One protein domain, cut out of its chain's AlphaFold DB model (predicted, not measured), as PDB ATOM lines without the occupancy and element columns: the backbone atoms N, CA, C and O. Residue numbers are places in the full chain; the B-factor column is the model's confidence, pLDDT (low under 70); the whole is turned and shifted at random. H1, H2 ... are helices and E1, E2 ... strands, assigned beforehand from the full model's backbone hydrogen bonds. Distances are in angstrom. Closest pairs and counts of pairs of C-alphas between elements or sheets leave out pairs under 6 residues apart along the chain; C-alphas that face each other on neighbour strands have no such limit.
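This is residues 7 to 105 of the 108 residues of an uncharacterized protein of Microbacterium sp. Leaf436 (UniProt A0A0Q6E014). One long, twisted and curled sheet of five strands, E1 to E5, makes the body and its length, with the short helix H1 across the strands near one end. The helix H2 meets the sheet with its residues 90 to 94, and residues 95 to 105 stick out from it. The printed part has 99 residues, with two named helices and five named strands in the order H1 E1 E2 E3 E4 E5 H2, of mixed class. The sheet's order is E1 - E2 - E3 - E4 - E5, all antiparallel. The whole is elongated, 47 by 26 by 23 A, and only just loose, close to compact, with a radius of gyration of the C-alphas of 15.6 A.

In the sheet, E3 holds residues 51 to 61 and is 32.7 A long from first to last C-alpha. E2, residues 36 to 47, measures 33.5 A, and E4, residues 67 to 78, 33.7 A; C-alpha 67 is at (101.464, -45.613, 30.153). E1, residues 25 to 31, measures 19.7 A, and E5, residues 81 to 86, 16.0 A. H1, residues 7 to 12, measures 9.2 A and begins at C-alpha 7, (111.158, -36.602, 35.401). H2, residues 90 to 103, measures 19.4 A and ends at C-alpha 103, (110.352, -80.036, 36.129).

The strands form a meander, each the antiparallel neighbour of the one before, with E1 and E5 as edge strands. In the hairpin E2 and E3, N 41 and O 57 are 2.8 A apart, within hydrogen-bond range. In the hairpin E3 and E4, N 54 and O 75 are 2.9 A apart. In the hairpin E1 and E2, N 27 and O 40 are 2.8 A apart. In the hairpin E4 and E5, N 78 and O 81 are 3.1 A apart. From edge to edge the strands' lines turn by 34 degrees and the way across the sheet turns by 74 degrees. H1 is on the sheet at a height of 8.9 A, only just over E2 alone, with 4 of its 6 C-alphas falling on E2 and 2 on E3. It runs across the strands, at 64 degrees to E2 on the local plane. The closest C-alphas of H1 and E3 are those of Ala 9 and Val 61, 6.1 A apart. H2 only grazes the sheet, and its closest C-alphas to E4 are those of Val 90 and Val 74, 6.6 A apart. H1 and H2 are apart. In H1 and H2 every O i to N i+4 pair is within hydrogen-bond range.

The two C-alphas farthest apart are those of Ser 33 and Gly 105, 51.1 A. The printed part has no cut. The link from H1 to E1, residues 13 to 24, is long; the other links are tight. Residues 95 to 105, of which 95 to 103 belong to H2, stand free. Mean pLDDT of the printed part is 77.6; it is under 70 at residues 50 to 51 and 79 to 105.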
ATOM      1  N   HIS A   7     111.229 -36.378  33.956       93.69
ATOM      2  CA  HIS A   7     111.158 -36.602  35.401       93.69
ATOM      3  C   HIS A   7     109.753 -37.017  35.858       93.69
ATOM      4  O   HIS A   7     109.614 -37.949  36.643       93.69
ATOM      5  N   GLU A   8     108.707 -36.354  35.358       93.88
ATOM      6  CA  GLU A   8     107.317 -36.703  35.675       93.88
ATOM      7  C   GLU A   8     106.932 -38.070  35.099       93.88
ATOM      8  O   GLU A   8     106.288 -38.860  35.787       93.88
ATOM      9  N   ALA A   9     107.365 -38.377  33.874       93.00
ATOM     10  CA  ALA A   9     107.127 -39.672  33.244       93.00
ATOM     11  C   ALA A   9     107.760 -40.827  34.028       93.00
ATOM     12  O   ALA A   9     107.127 -41.863  34.229       93.00
ATOM     13  N   GLU A  10     108.984 -40.649  34.529       92.31
ATOM     14  CA  GLU A  10     109.668 -41.669  35.324       92.31
ATOM     15  C   GLU A  10     108.938 -41.995  36.632       92.31
ATOM     16  O   GLU A  10     108.969 -43.146  37.059       92.31
ATOM     17  N   GLN A  11     108.230 -41.031  37.234       94.12
ATOM     18  CA  GLN A  11     107.406 -41.279  38.425       94.12
ATOM     19  C   GLN A  11     106.150 -42.111  38.124       94.12
ATOM     20  O   GLN A  11     105.600 -42.738  39.029       94.12
ATOM     21  N   LEU A  12     105.684 -42.128  36.870       92.75
ATOM     22  CA  LEU A  12     104.514 -42.904  36.447       92.75
ATOM     23  C   LEU A  12     104.857 -44.366  36.124       92.75
ATOM     24  O   LEU A  12     103.959 -45.208  36.093       92.75
ATOM     25  N   VAL A  13     106.136 -44.683  35.899       90.25
ATOM     26  CA  VAL A  13     106.593 -46.016  35.485       90.25
ATOM     27  C   VAL A  13     107.417 -46.657  36.591       90.25
ATOM     28  O   VAL A  13     108.587 -46.322  36.800       90.25
ATOM     29  N   SER A  14     106.799 -47.622  37.275       88.00
ATOM     30  CA  SER A  14     107.483 -48.446  38.273       88.00
ATOM     31  C   SER A  14     108.633 -49.225  37.627       88.00
ATOM     32  O   SER A  14     108.442 -49.758  36.535       88.00
ATOM     33  N   PRO A  15     109.802 -49.326  38.283       83.19
ATOM     34  CA  PRO A  15     110.887 -50.165  37.791       83.19
ATOM     35  C   PRO A  15     110.441 -51.629  37.654       83.19
ATOM     36  O   PRO A  15     109.638 -52.102  38.470       83.19
ATOM     37  N   PRO A  16     110.972 -52.376  36.677       83.62
ATOM     38  CA  PRO A  16     110.672 -53.785  36.507       83.62
ATOM     39  C   PRO A  16     111.221 -54.596  37.683       83.62
ATOM     40  O   PRO A  16     112.140 -54.180  38.391       83.62
ATOM     41  N   SER A  17     110.693 -55.805  37.872       81.38
ATOM     42  CA  SER A  17     111.119 -56.708  38.953       81.38
ATOM     43  C   SER A  17     112.611 -57.060  38.911       81.38
ATOM     44  O   SER A  17     113.200 -57.371  39.942       81.38
ATOM     45  N   TRP A  18     113.226 -56.986  37.732       81.44
ATOM     46  CA  TRP A  18     114.645 -57.240  37.499       81.44
ATOM     47  C   TRP A  18     115.520 -55.978  37.551       81.44
ATOM     48  O   TRP A  18     116.702 -56.052  37.237       81.44
ATOM     49  N   ALA A  19     115.008 -54.830  38.013       85.81
ATOM     50  CA  ALA A  19     115.812 -53.616  38.215       85.81
ATOM     51  C   ALA A  19     116.941 -53.770  39.260       85.81
ATOM     52  O   ALA A  19     117.787 -52.893  39.414       85.81
ATOM     53  N   THR A  20     116.962 -54.885  39.992       85.44
ATOM     54  CA  THR A  20     118.036 -55.284  40.914       85.44
ATOM     55  C   THR A  20     119.160 -56.067  40.227       85.44
ATOM     56  O   THR A  20     120.134 -56.430  40.890       85.44
ATOM     57  N   ALA A  21     119.037 -56.355  38.927       85.62
ATOM     58  CA  ALA A  21     120.044 -57.078  38.167       85.62
ATOM     59  C   ALA A  21     121.365 -56.281  38.079       85.62
ATOM     60  O   ALA A  21     121.338 -55.050  37.998       85.62
ATOM     61  N   PRO A  22     122.535 -56.953  38.079       78.19
ATOM     62  CA  PRO A  22     123.837 -56.284  38.175       78.19
ATOM     63  C   PRO A  22     124.156 -55.333  37.015       78.19
ATOM     64  O   PRO A  22     124.917 -54.386  37.189       78.19
ATOM     65  N   ASP A  23     123.613 -55.609  35.832       89.75
ATOM     66  CA  ASP A  23     123.835 -54.875  34.586       89.75
ATOM     67  C   ASP A  23     122.606 -54.068  34.152       89.75
ATOM     68  O   ASP A  23     122.526 -53.641  33.001       89.75
ATOM     69  N   TYR A  24     121.659 -53.852  35.069       93.12
ATOM     70  CA  TYR A  24     120.464 -53.072  34.798       93.12
ATOM     71  C   TYR A  24     120.800 -51.664  34.301       93.12
ATOM     72  O   TYR A  24     121.548 -50.915  34.934       93.12
ATOM     73  N   GLN A  25     120.184 -51.289  33.183       94.31
ATOM     74  CA  GLN A  25     120.239 -49.942  32.632       94.31
ATOM     75  C   GLN A  25     118.829 -49.443  32.347       94.31
ATOM     76  O   GLN A  25     117.994 -50.170  31.814       94.31
ATOM     77  N   ARG A  26     118.594 -48.172  32.676       94.31
ATOM     78  CA  ARG A  26     117.391 -47.428  32.308       94.31
ATOM     79  C   ARG A  26     117.798 -46.187  31.539       94.31
ATOM     80  O   ARG A  26     118.681 -45.448  31.977       94.31
ATOM     81  N   ARG A  27     117.138 -45.949  30.414       95.38
ATOM     82  CA  ARG A  27     117.302 -44.755  29.594       95.38
ATOM     83  C   ARG A  27     115.932 -44.178  29.285       95.38
ATOM     84  O   ARG A  27     115.059 -44.887  28.810       95.38
ATOM     85  N   SER A  28     115.793 -42.878  29.487       95.69
ATOM     86  CA  SER A  28     114.588 -42.139  29.133       95.69
ATOM     87  C   SER A  28     114.914 -41.157  28.009       95.69
ATOM     88  O   SER A  28     115.967 -40.516  28.036       95.69
ATOM     89  N   ASP A  29     114.034 -41.048  27.020       95.12
ATOM     90  CA  ASP A  29     114.159 -40.125  25.891       95.12
ATOM     91  C   ASP A  29     112.830 -39.403  25.647       95.12
ATOM     92  O   ASP A  29     111.762 -39.941  25.944       95.12
ATOM     93  N   PHE A  30     112.888 -38.177  25.134       93.25
ATOM     94  CA  PHE A  30     111.703 -37.356  24.889       93.25
ATOM     95  C   PHE A  30     111.461 -37.195  23.396       93.25
ATOM     96  O   PHE A  30     112.290 -36.641  22.670       93.25
ATOM     97  N   ASP A  31     110.280 -37.601  22.946       89.81
ATOM     98  CA  ASP A  31     109.824 -37.326  21.596       89.81
ATOM     99  C   ASP A  31     109.286 -35.903  21.519       89.81
ATOM    100  O   ASP A  31     108.106 -35.635  21.743       89.81
ATOM    101  N   GLY A  32     110.168 -34.969  21.163       86.19
ATOM    102  CA  GLY A  32     109.828 -33.554  21.019       86.19
ATOM    103  C   GLY A  32     108.674 -33.250  20.055       86.19
ATOM    104  O   GLY A  32     108.178 -32.125  20.064       86.19
ATOM    105  N   SER A  33     108.242 -34.210  19.230       87.19
ATOM    106  CA  SER A  33     107.110 -34.045  18.317       87.19
ATOM    107  C   SER A  33     105.770 -34.455  18.943       87.19
ATOM    108  O   SER A  33     104.819 -33.670  18.925       87.19
ATOM    109  N   SER A  34     105.693 -35.651  19.533       87.75
ATOM    110  CA  SER A  34     104.476 -36.178  20.170       87.75
ATOM    111  C   SER A  34     104.310 -35.720  21.622       87.75
ATOM    112  O   SER A  34     103.197 -35.740  22.144       87.75
ATOM    113  N   HIS A  35     105.383 -35.213  22.234       88.31
ATOM    114  CA  HIS A  35     105.516 -34.967  23.671       88.31
ATOM    115  C   HIS A  35     105.378 -36.239  24.521       88.31
ATOM    116  O   HIS A  35     105.052 -36.156  25.708       88.31
ATOM    117  N   ASP A  36     105.630 -37.399  23.917       93.81
ATOM    118  CA  ASP A  36     105.711 -38.674  24.616       93.81
ATOM    119  C   ASP A  36     107.134 -38.861  25.189       93.81
ATOM    120  O   ASP A  36     108.124 -38.346  24.661       93.81
ATOM    121  N   VAL A  37     107.245 -39.593  26.297       95.56
ATOM    122  CA  VAL A  37     108.524 -40.026  26.874       95.56
ATOM    123  C   VAL A  37     108.656 -41.527  26.670       95.56
ATOM    124  O   VAL A  37     107.782 -42.291  27.075       95.56
ATOM    125  N   PHE A  38     109.768 -41.958  26.090       95.12
ATOM    126  CA  PHE A  38     110.111 -43.367  25.950       95.12
ATOM    127  C   PHE A  38     111.089 -43.761  27.045       95.12
ATOM    128  O   PHE A  38     112.148 -43.150  27.180       95.12
ATOM    129  N   ILE A  39     110.744 -44.779  27.825       95.75
ATOM    130  CA  ILE A  39     111.600 -45.332  28.873       95.75
ATOM    131  C   ILE A  39     112.017 -46.731  28.441       95.75
ATOM    132  O   ILE A  39     111.188 -47.634  28.395       95.75
ATOM    133  N   LEU A  40     113.294 -46.898  28.117       94.62
ATOM    134  CA  LEU A  40     113.912 -48.174  27.789       94.62
ATOM    135  C   LEU A  40     114.623 -48.731  29.018       94.62
ATOM    136  O   LEU A  40     115.429 -48.045  29.651       94.62
ATOM    137  N   GLU A  41     114.352 -49.984  29.335       92.62
ATOM    138  CA  GLU A  41     114.981 -50.723  30.418       92.62
ATOM    139  C   GLU A  41     115.607 -51.985  29.828       92.62
ATOM    140  O   GLU A  41     114.960 -52.694  29.056       92.62
ATOM    141  N   SER A  42     116.840 -52.312  30.215       91.69
ATOM    142  CA  SER A  42     117.528 -53.526  29.759       91.69
ATOM    143  C   SER A  42     118.362 -54.157  30.869       91.69
ATOM    144  O   SER A  42     119.039 -53.431  31.602       91.69
ATOM    145  N   ALA A  43     118.356 -55.485  30.985       89.75
ATOM    146  CA  ALA A  43     119.267 -56.211  31.874       89.75
ATOM    147  C   ALA A  43     119.400 -57.695  31.516       89.75
ATOM    148  O   ALA A  43     118.541 -58.283  30.853       89.75
ATOM    149  N   THR A  44     120.434 -58.327  32.064       87.75
ATOM    150  CA  THR A  44     120.541 -59.780  32.170       87.75
ATOM    151  C   THR A  44     119.735 -60.261  33.376       87.75
ATOM    152  O   THR A  44     120.122 -60.067  34.527       87.75
ATOM    153  N   ILE A  45     118.610 -60.927  33.119       82.25
ATOM    154  CA  ILE A  45     117.679 -61.380  34.165       82.25
ATOM    155  C   ILE A  45     117.991 -62.794  34.672       82.25
ATOM    156  O   ILE A  45     117.614 -63.155  35.784       82.25
ATOM    157  N   VAL A  46     118.708 -63.592  33.874       79.75
ATOM    158  CA  VAL A  46     119.233 -64.909  34.260       79.75
ATOM    159  C   VAL A  46     120.658 -65.025  33.741       79.75
ATOM    160  O   VAL A  46     120.902 -64.797  32.560       79.75
ATOM    161  N   ASN A  47     121.599 -65.414  34.602       78.56
ATOM    162  CA  ASN A  47     122.980 -65.674  34.208       78.56
ATOM    163  C   ASN A  47     123.509 -66.928  34.909       78.56
ATOM    164  O   ASN A  47     123.841 -66.902  36.093       78.56
ATOM    165  N   THR A  48     123.555 -68.041  34.182       72.38
ATOM    166  CA  THR A  48     124.005 -69.347  34.679       72.38
ATOM    167  C   THR A  48     125.057 -69.932  33.732       72.38
ATOM    168  O   THR A  48     125.152 -69.492  32.590       72.38
ATOM    169  N   PRO A  49     125.813 -70.971  34.136       72.00
ATOM    170  CA  PRO A  49     126.798 -71.607  33.252       72.00
ATOM    171  C   PRO A  49     126.234 -72.204  31.950       72.00
ATOM    172  O   PRO A  49     127.004 -72.498  31.040       72.00
ATOM    173  N   LEU A  50     124.920 -72.440  31.872       64.88
ATOM    174  CA  LEU A  50     124.266 -73.073  30.720       64.88
ATOM    175  C   LEU A  50     123.476 -72.081  29.864       64.88
ATOM    176  O   LEU A  50     123.318 -72.306  28.665       64.88
ATOM    177  N   VAL A  51     122.956 -71.022  30.488       69.88
ATOM    178  CA  VAL A  51     121.989 -70.097  29.895       69.88
ATOM    179  C   VAL A  51     122.200 -68.684  30.428       69.88
ATOM    180  O   VAL A  51     122.279 -68.483  31.646       69.88
ATOM    181  N   THR A  52     122.151 -67.711  29.519       79.00
ATOM    182  CA  THR A  52     122.006 -66.285  29.817       79.00
ATOM    183  C   THR A  52     120.732 -65.752  29.158       79.00
ATOM    184  O   THR A  52     120.515 -65.962  27.966       79.00
ATOM    185  N   VAL A  53     119.887 -65.056  29.922       80.38
ATOM    186  CA  VAL A  53     118.676 -64.390  29.420       80.38
ATOM    187  C   VAL A  53     118.827 -62.890  29.595       80.38
ATOM    188  O   VAL A  53     118.991 -62.413  30.718       80.38
ATOM    189  N   GLN A  54     118.730 -62.156  28.492       85.06
ATOM    190  CA  GLN A  54     118.704 -60.696  28.472       85.06
ATOM    191  C   GLN A  54     117.321 -60.231  28.043       85.06
ATOM    192  O   GLN A  54     116.757 -60.788  27.104       85.06
ATOM    193  N   ALA A  55     116.781 -59.229  28.721       84.31
ATOM    194  CA  ALA A  55     115.491 -58.643  28.394       84.31
ATOM    195  C   ALA A  55     115.646 -57.145  28.148       84.31
ATOM    196  O   ALA A  55     116.403 -56.476  28.851       84.31
ATOM    197  N   GLU A  56     114.901 -56.641  27.168       87.06
ATOM    198  CA  GLU A  56     114.751 -55.222  26.879       87.06
ATOM    199  C   GLU A  56     113.262 -54.879  26.795       87.06
ATOM    200  O   GLU A  56     112.484 -55.534  26.094       87.06
ATOM    201  N   TRP A  57     112.862 -53.862  27.548       87.94
ATOM    202  CA  TRP A  57     111.484 -53.418  27.669       87.94
ATOM    203  C   TRP A  57     111.398 -51.922  27.408       87.94
ATOM    204  O   TRP A  57     112.162 -51.147  27.979       87.94
ATOM    205  N   GLN A  58     110.442 -51.506  26.585       91.62
ATOM    206  CA  GLN A  58     110.160 -50.103  26.328       91.62
ATOM    207  C   GLN A  58     108.795 -49.743  26.898       91.62
ATOM    208  O   GLN A  58     107.796 -50.407  26.648       91.62
ATOM    209  N   THR A  59     108.719 -48.648  27.636       93.44
ATOM    210  CA  THR A  59     107.457 -48.086  28.105       93.44
ATOM    211  C   THR A  59     107.259 -46.713  27.490       93.44
ATOM    212  O   THR A  59     108.066 -45.810  27.702       93.44
ATOM    213  N   THR A  60     106.169 -46.548  26.742       95.44
ATOM    214  CA  THR A  60     105.765 -45.246  26.207       95.44
ATOM    215  C   THR A  60     104.874 -44.546  27.222       95.44
ATOM    216  O   THR A  60     103.824 -45.069  27.598       95.44
ATOM    217  N   VAL A  61     105.265 -43.354  27.660       95.00
ATOM    218  CA  VAL A  61     104.452 -42.488  28.515       95.00
ATOM    219  C   VAL A  61     103.940 -41.332  27.676       95.00
ATOM    220  O   VAL A  61     104.708 -40.491  27.212       95.00
ATOM    221  N   ARG A  62     102.630 -41.303  27.462       94.44
ATOM    222  CA  ARG A  62     101.983 -40.317  26.603       94.44
ATOM    223  C   ARG A  62     101.875 -38.963  27.290       94.44
ATOM    224  O   ARG A  62     101.743 -38.890  28.512       94.44
ATOM    225  N   ALA A  63     101.766 -37.892  26.508       90.62
ATOM    226  CA  ALA A  63     101.553 -36.538  27.039       90.62
ATOM    227  C   ALA A  63     100.301 -36.384  27.940       90.62
ATOM    228  O   ALA A  63     100.220 -35.462  28.751       90.62
ATOM    229  N   ASN A  64      99.306 -37.270  27.808       90.38
ATOM    230  CA  ASN A  64      98.102 -37.296  28.651       90.38
ATOM    231  C   ASN A  64      98.289 -38.073  29.979       90.38
ATOM    232  O   ASN A  64      97.332 -38.189  30.743       90.38
ATOM    233  N   GLY A  65      99.484 -38.617  30.237       88.62
ATOM    234  CA  GLY A  65      99.824 -39.410  31.418       88.62
ATOM    235  C   GLY A  65      99.508 -40.907  31.319       88.62
ATOM    236  O   GLY A  65      99.731 -41.624  32.293       88.62
ATOM    237  N   SER A  66      98.992 -41.409  30.189       92.12
ATOM    238  CA  SER A  66      98.805 -42.852  30.000       92.12
ATOM    239  C   SER A  66     100.134 -43.560  29.741       92.12
ATOM    240  O   SER A  66     101.014 -43.018  29.074       92.12
ATOM    241  N   VAL A  67     100.248 -44.796  30.226       92.75
ATOM    242  CA  VAL A  67     101.464 -45.613  30.153       92.75
ATOM    243  C   VAL A  67     101.187 -46.865  29.320       92.75
ATOM    244  O   VAL A  67     100.245 -47.601  29.612       92.75
ATOM    245  N   GLU A  68     102.008 -47.113  28.302       90.56
ATOM    246  CA  GLU A  68     101.890 -48.237  27.366       90.56
ATOM    247  C   GLU A  68     103.209 -49.037  27.326       90.56
ATOM    248  O   GLU A  68     104.158 -48.648  26.637       90.56
ATOM    249  N   PRO A  69     103.308 -50.136  28.096       84.75
ATOM    250  CA  PRO A  69     104.490 -50.988  28.127       84.75
ATOM    251  C   PRO A  69     104.525 -51.956  26.930       84.75
ATOM    252  O   PRO A  69     103.519 -52.584  26.604       84.75
ATOM    253  N   THR A  70     105.696 -52.115  26.317       81.69
ATOM    254  CA  THR A  70     105.972 -52.994  25.174       81.69
ATOM    255  C   THR A  70     107.242 -53.802  25.437       81.69
ATOM    256  O   THR A  70     108.301 -53.249  25.728       81.69
ATOM    257  N   LEU A  71     107.143 -55.130  25.331       77.19
ATOM    258  CA  LEU A  71     108.317 -55.998  25.343       77.19
ATOM    259  C   LEU A  71     108.994 -55.942  23.974       77.19
ATOM    260  O   LEU A  71     108.426 -56.443  23.002       77.19
ATOM    261  N   GLU A  72     110.192 -55.368  23.915       79.81
ATOM    262  CA  GLU A  72     110.923 -55.177  22.659       79.81
ATOM    263  C   GLU A  72     111.686 -56.445  22.280       79.81
ATOM    264  O   GLU A  72     111.524 -56.979  21.182       79.81
ATOM    265  N   SER A  73     112.489 -56.990  23.199       74.94
ATOM    266  CA  SER A  73     113.255 -58.201  22.907       74.94
ATOM    267  C   SER A  73     113.594 -59.027  24.142       74.94
ATOM    268  O   SER A  73     113.732 -58.516  25.256       74.94
ATOM    269  N   VAL A  74     113.759 -60.335  23.929       73.00
ATOM    270  CA  VAL A  74     114.389 -61.241  24.891       73.00
ATOM    271  C   VAL A  74     115.390 -62.108  24.152       73.00
ATOM    272  O   VAL A  74     115.048 -62.837  23.225       73.00
ATOM    273  N   ARG A  75     116.647 -62.038  24.575       74.12
ATOM    274  CA  ARG A  75     117.735 -62.824  24.002       74.12
ATOM    275  C   ARG A  75     118.077 -63.982  24.925       74.12
ATOM    276  O   ARG A  75     118.312 -63.774  26.114       74.12
ATOM    277  N   LEU A  76     118.137 -65.185  24.358       70.31
ATOM    278  CA  LEU A  76     118.527 -66.408  25.050       70.31
ATOM    279  C   LEU A  76     119.863 -66.897  24.484       70.31
ATOM    280  O   LEU A  76     119.931 -67.410  23.374       70.31
ATOM    281  N   LEU A  77     120.926 -66.765  25.266       70.88
ATOM    282  CA  LEU A  77     122.246 -67.277  24.912       70.88
ATOM    283  C   LEU A  77     122.443 -68.618  25.618       70.88
ATOM    284  O   LEU A  77     122.213 -68.721  26.826       70.88
ATOM    285  N   THR A  78     122.866 -69.644  24.884       70.88
ATOM    286  CA  THR A  78     123.177 -70.967  25.447       70.88
ATOM    287  C   THR A  78     124.645 -71.302  25.217       70.88
ATOM    288  O   THR A  78     125.276 -70.759  24.316       70.88
ATOM    289  N   SER A  79     125.208 -72.226  25.999       60.38
ATOM    290  CA  SER A  79     126.627 -72.613  25.896       60.38
ATOM    291  C   SER A  79     127.049 -73.231  24.549       60.38
ATOM    292  O   SER A  79     128.237 -73.496  24.360       60.38
ATOM    293  N   GLY A  80     126.110 -73.461  23.621       57.97
ATOM    294  CA  GLY A  80     126.370 -74.037  22.301       57.97
ATOM    295  C   GLY A  80     125.799 -73.273  21.101       57.97
ATOM    296  O   GLY A  80     126.138 -73.655  19.988       57.97
ATOM    297  N   ASP A  81     124.969 -72.241  21.299       56.78
ATOM    298  CA  ASP A  81     124.373 -71.441  20.215       56.78
ATOM    299  C   ASP A  81     123.770 -70.118  20.741       56.78
ATOM    300  O   ASP A  81     123.131 -70.086  21.805       56.78
ATOM    301  N   ASP A  82     123.931 -69.046  19.957       53.75
ATOM    302  CA  ASP A  82     123.326 -67.725  20.177       53.75
ATOM    303  C   ASP A  82     121.933 -67.682  19.522       53.75
ATOM    304  O   ASP A  82     121.774 -67.328  18.351       53.75
ATOM    305  N   GLY A  83     120.896 -68.066  20.270       55.50
ATOM    306  CA  GLY A  83     119.510 -68.003  19.809       55.50
ATOM    307  C   GLY A  83     118.914 -66.600  19.971       55.50
ATOM    308  O   GLY A  83     118.773 -66.093  21.084       55.50
ATOM    309  N   TYR A  84     118.513 -65.966  18.869       52.06
ATOM    310  CA  TYR A  84     117.722 -64.731  18.906       52.06
ATOM    311  C   TYR A  84     116.237 -65.055  18.728       52.06
ATOM    312  O   TYR A  84     115.869 -65.737  17.772       52.06
ATOM    313  N   ILE A  85     115.391 -64.582  19.646       54.19
ATOM    314  CA  ILE A  85     113.937 -64.766  19.583       54.19
ATOM    315  C   ILE A  85     113.287 -63.380  19.659       54.19
ATOM    316  O   ILE A  85     113.368 -62.703  20.682       54.19
ATOM    317  N   GLU A  86     112.648 -62.955  18.571       46.66
ATOM    318  CA  GLU A  86     111.805 -61.755  18.543       46.66
ATOM    319  C   GLU A  86     110.396 -62.087  19.082       46.66
ATOM    320  O   GLU A  86     109.831 -63.141  18.792       46.66
ATOM    321  N   SER A  87     109.859 -61.188  19.918       55.50
ATOM    322  CA  SER A  87     108.484 -61.147  20.467       55.50
ATOM    323  C   SER A  87     107.419 -61.494  19.405       55.50
ATOM    324  O   SER A  87     107.648 -61.125  18.253       55.50
ATOM    325  N   PRO A  88     106.251 -62.142  19.670       46.47
ATOM    326  CA  PRO A  88     105.507 -62.429  20.914       46.47
ATOM    327  C   PRO A  88     105.582 -63.883  21.438       46.47
ATOM    328  O   PRO A  88     104.968 -64.207  22.456       46.47
ATOM    329  N   ASP A  89     106.366 -64.755  20.804       50.94
ATOM    330  CA  ASP A  89     106.597 -66.133  21.282       50.94
ATOM    331  C   ASP A  89     107.463 -66.186  22.555       50.94
ATOM    332  O   ASP A  89     107.556 -67.204  23.238       50.94
ATOM    333  N   VAL A  90     108.053 -65.052  22.934       54.00
ATOM    334  CA  VAL A  90     108.896 -64.870  24.117       54.00
ATOM    335  C   VAL A  90     108.169 -65.202  25.425       54.00
ATOM    336  O   VAL A  90     108.770 -65.802  26.314       54.00
ATOM    337  N   ALA A  91     106.878 -64.875  25.557       51.31
ATOM    338  CA  ALA A  91     106.106 -65.246  26.745       51.31
ATOM    339  C   ALA A  91     105.957 -66.772  26.866       51.31
ATOM    340  O   ALA A  91     106.066 -67.316  27.963       51.31
ATOM    341  N   ALA A  92     105.779 -67.466  25.737       53.88
ATOM    342  CA  ALA A  92     105.729 -68.924  25.688       53.88
ATOM    343  C   ALA A  92     107.106 -69.547  25.954       53.88
ATOM    344  O   ALA A  92     107.188 -70.564  26.633       53.88
ATOM    345  N   VAL A  93     108.192 -68.916  25.495       58.25
ATOM    346  CA  VAL A  93     109.567 -69.359  25.772       58.25
ATOM    347  C   VAL A  93     109.921 -69.174  27.247       58.25
ATOM    348  O   VAL A  93     110.440 -70.099  27.861       58.25
ATOM    349  N   ILE A  94     109.600 -68.028  27.854       61.50
ATOM    350  CA  ILE A  94     109.805 -67.797  29.291       61.50
ATOM    351  C   ILE A  94     108.951 -68.765  30.112       61.50
ATOM    352  O   ILE A  94     109.463 -69.354  31.063       61.50
ATOM    353  N   LEU A  95     107.685 -68.985  29.737       57.91
ATOM    354  CA  LEU A  95     106.822 -69.967  30.395       57.91
ATOM    355  C   LEU A  95     107.419 -71.377  30.285       57.91
ATOM    356  O   LEU A  95     107.593 -72.034  31.304       57.91
ATOM    357  N   ALA A  96     107.835 -71.797  29.088       56.41
ATOM    358  CA  ALA A  96     108.436 -73.106  28.851       56.41
ATOM    359  C   ALA A  96     109.763 -73.296  29.603       56.41
ATOM    360  O   ALA A  96     110.008 -74.369  30.148       56.41
ATOM    361  N   LEU A  97     110.613 -72.269  29.689       61.03
ATOM    362  CA  LEU A  97     111.860 -72.314  30.464       61.03
ATOM    363  C   LEU A  97     111.589 -72.345  31.978       61.03
ATOM    364  O   LEU A  97     112.275 -73.046  32.728       61.03
ATOM    365  N   THR A  98     110.558 -71.636  32.437       59.25
ATOM    366  CA  THR A  98     110.128 -71.644  33.843       59.25
ATOM    367  C   THR A  98     109.525 -72.999  34.228       59.25
ATOM    368  O   THR A  98     109.891 -73.571  35.251       59.25
ATOM    369  N   GLU A  99     108.677 -73.579  33.381       56.69
ATOM    370  CA  GLU A  99     108.133 -74.931  33.559       56.69
ATOM    371  C   GLU A  99     109.232 -76.002  33.491       56.69
ATOM    372  O   GLU A  99     109.275 -76.901  34.331       56.69
ATOM    373  N   ALA A 100     110.176 -75.889  32.550       52.66
ATOM    374  CA  ALA A 100     111.302 -76.814  32.429       52.66
ATOM    375  C   ALA A 100     112.225 -76.774  33.659       52.66
ATOM    376  O   ALA A 100     112.665 -77.821  34.135       52.66
ATOM    377  N   SER A 101     112.495 -75.589  34.215       50.34
ATOM    378  CA  SER A 101     113.311 -75.446  35.431       50.34
ATOM    379  C   SER A 101     112.628 -76.007  36.687       50.34
ATOM    380  O   SER A 101     113.304 -76.613  37.524       50.34
ATOM    381  N   GLN A 102     111.297 -75.901  36.785       54.81
ATOM    382  CA  GLN A 102     110.504 -76.564  37.829       54.81
ATOM    383  C   GLN A 102     110.503 -78.092  37.665       54.81
ATOM    384  O   GLN A 102     110.712 -78.815  38.639       54.81
ATOM    385  N   LEU A 103     110.339 -78.599  36.436       44.91
ATOM    386  CA  LEU A 103     110.352 -80.036  36.129       44.91
ATOM    387  C   LEU A 103     111.718 -80.694  36.371       44.91
ATOM    388  O   LEU A 103     111.775 -81.864  36.745       44.91
ATOM    389  N   MET A 104     112.812 -79.953  36.192       48.12
ATOM    390  CA  MET A 104     114.168 -80.431  36.483       48.12
ATOM    391  C   MET A 104     114.555 -80.320  37.970       48.12
ATOM    392  O   MET A 104     115.659 -80.721  38.336       48.12
ATOM    393  N   GLY A 105     113.673 -79.797  38.833       41.94
ATOM    394  CA  GLY A 105     113.909 -79.690  40.277       41.94
ATOM    395  C   GLY A 105     114.999 -78.686  40.671       41.94
ATOM    396  O   GLY A 105     115.610 -78.842  41.724       41.94
TER     397      GLY A 105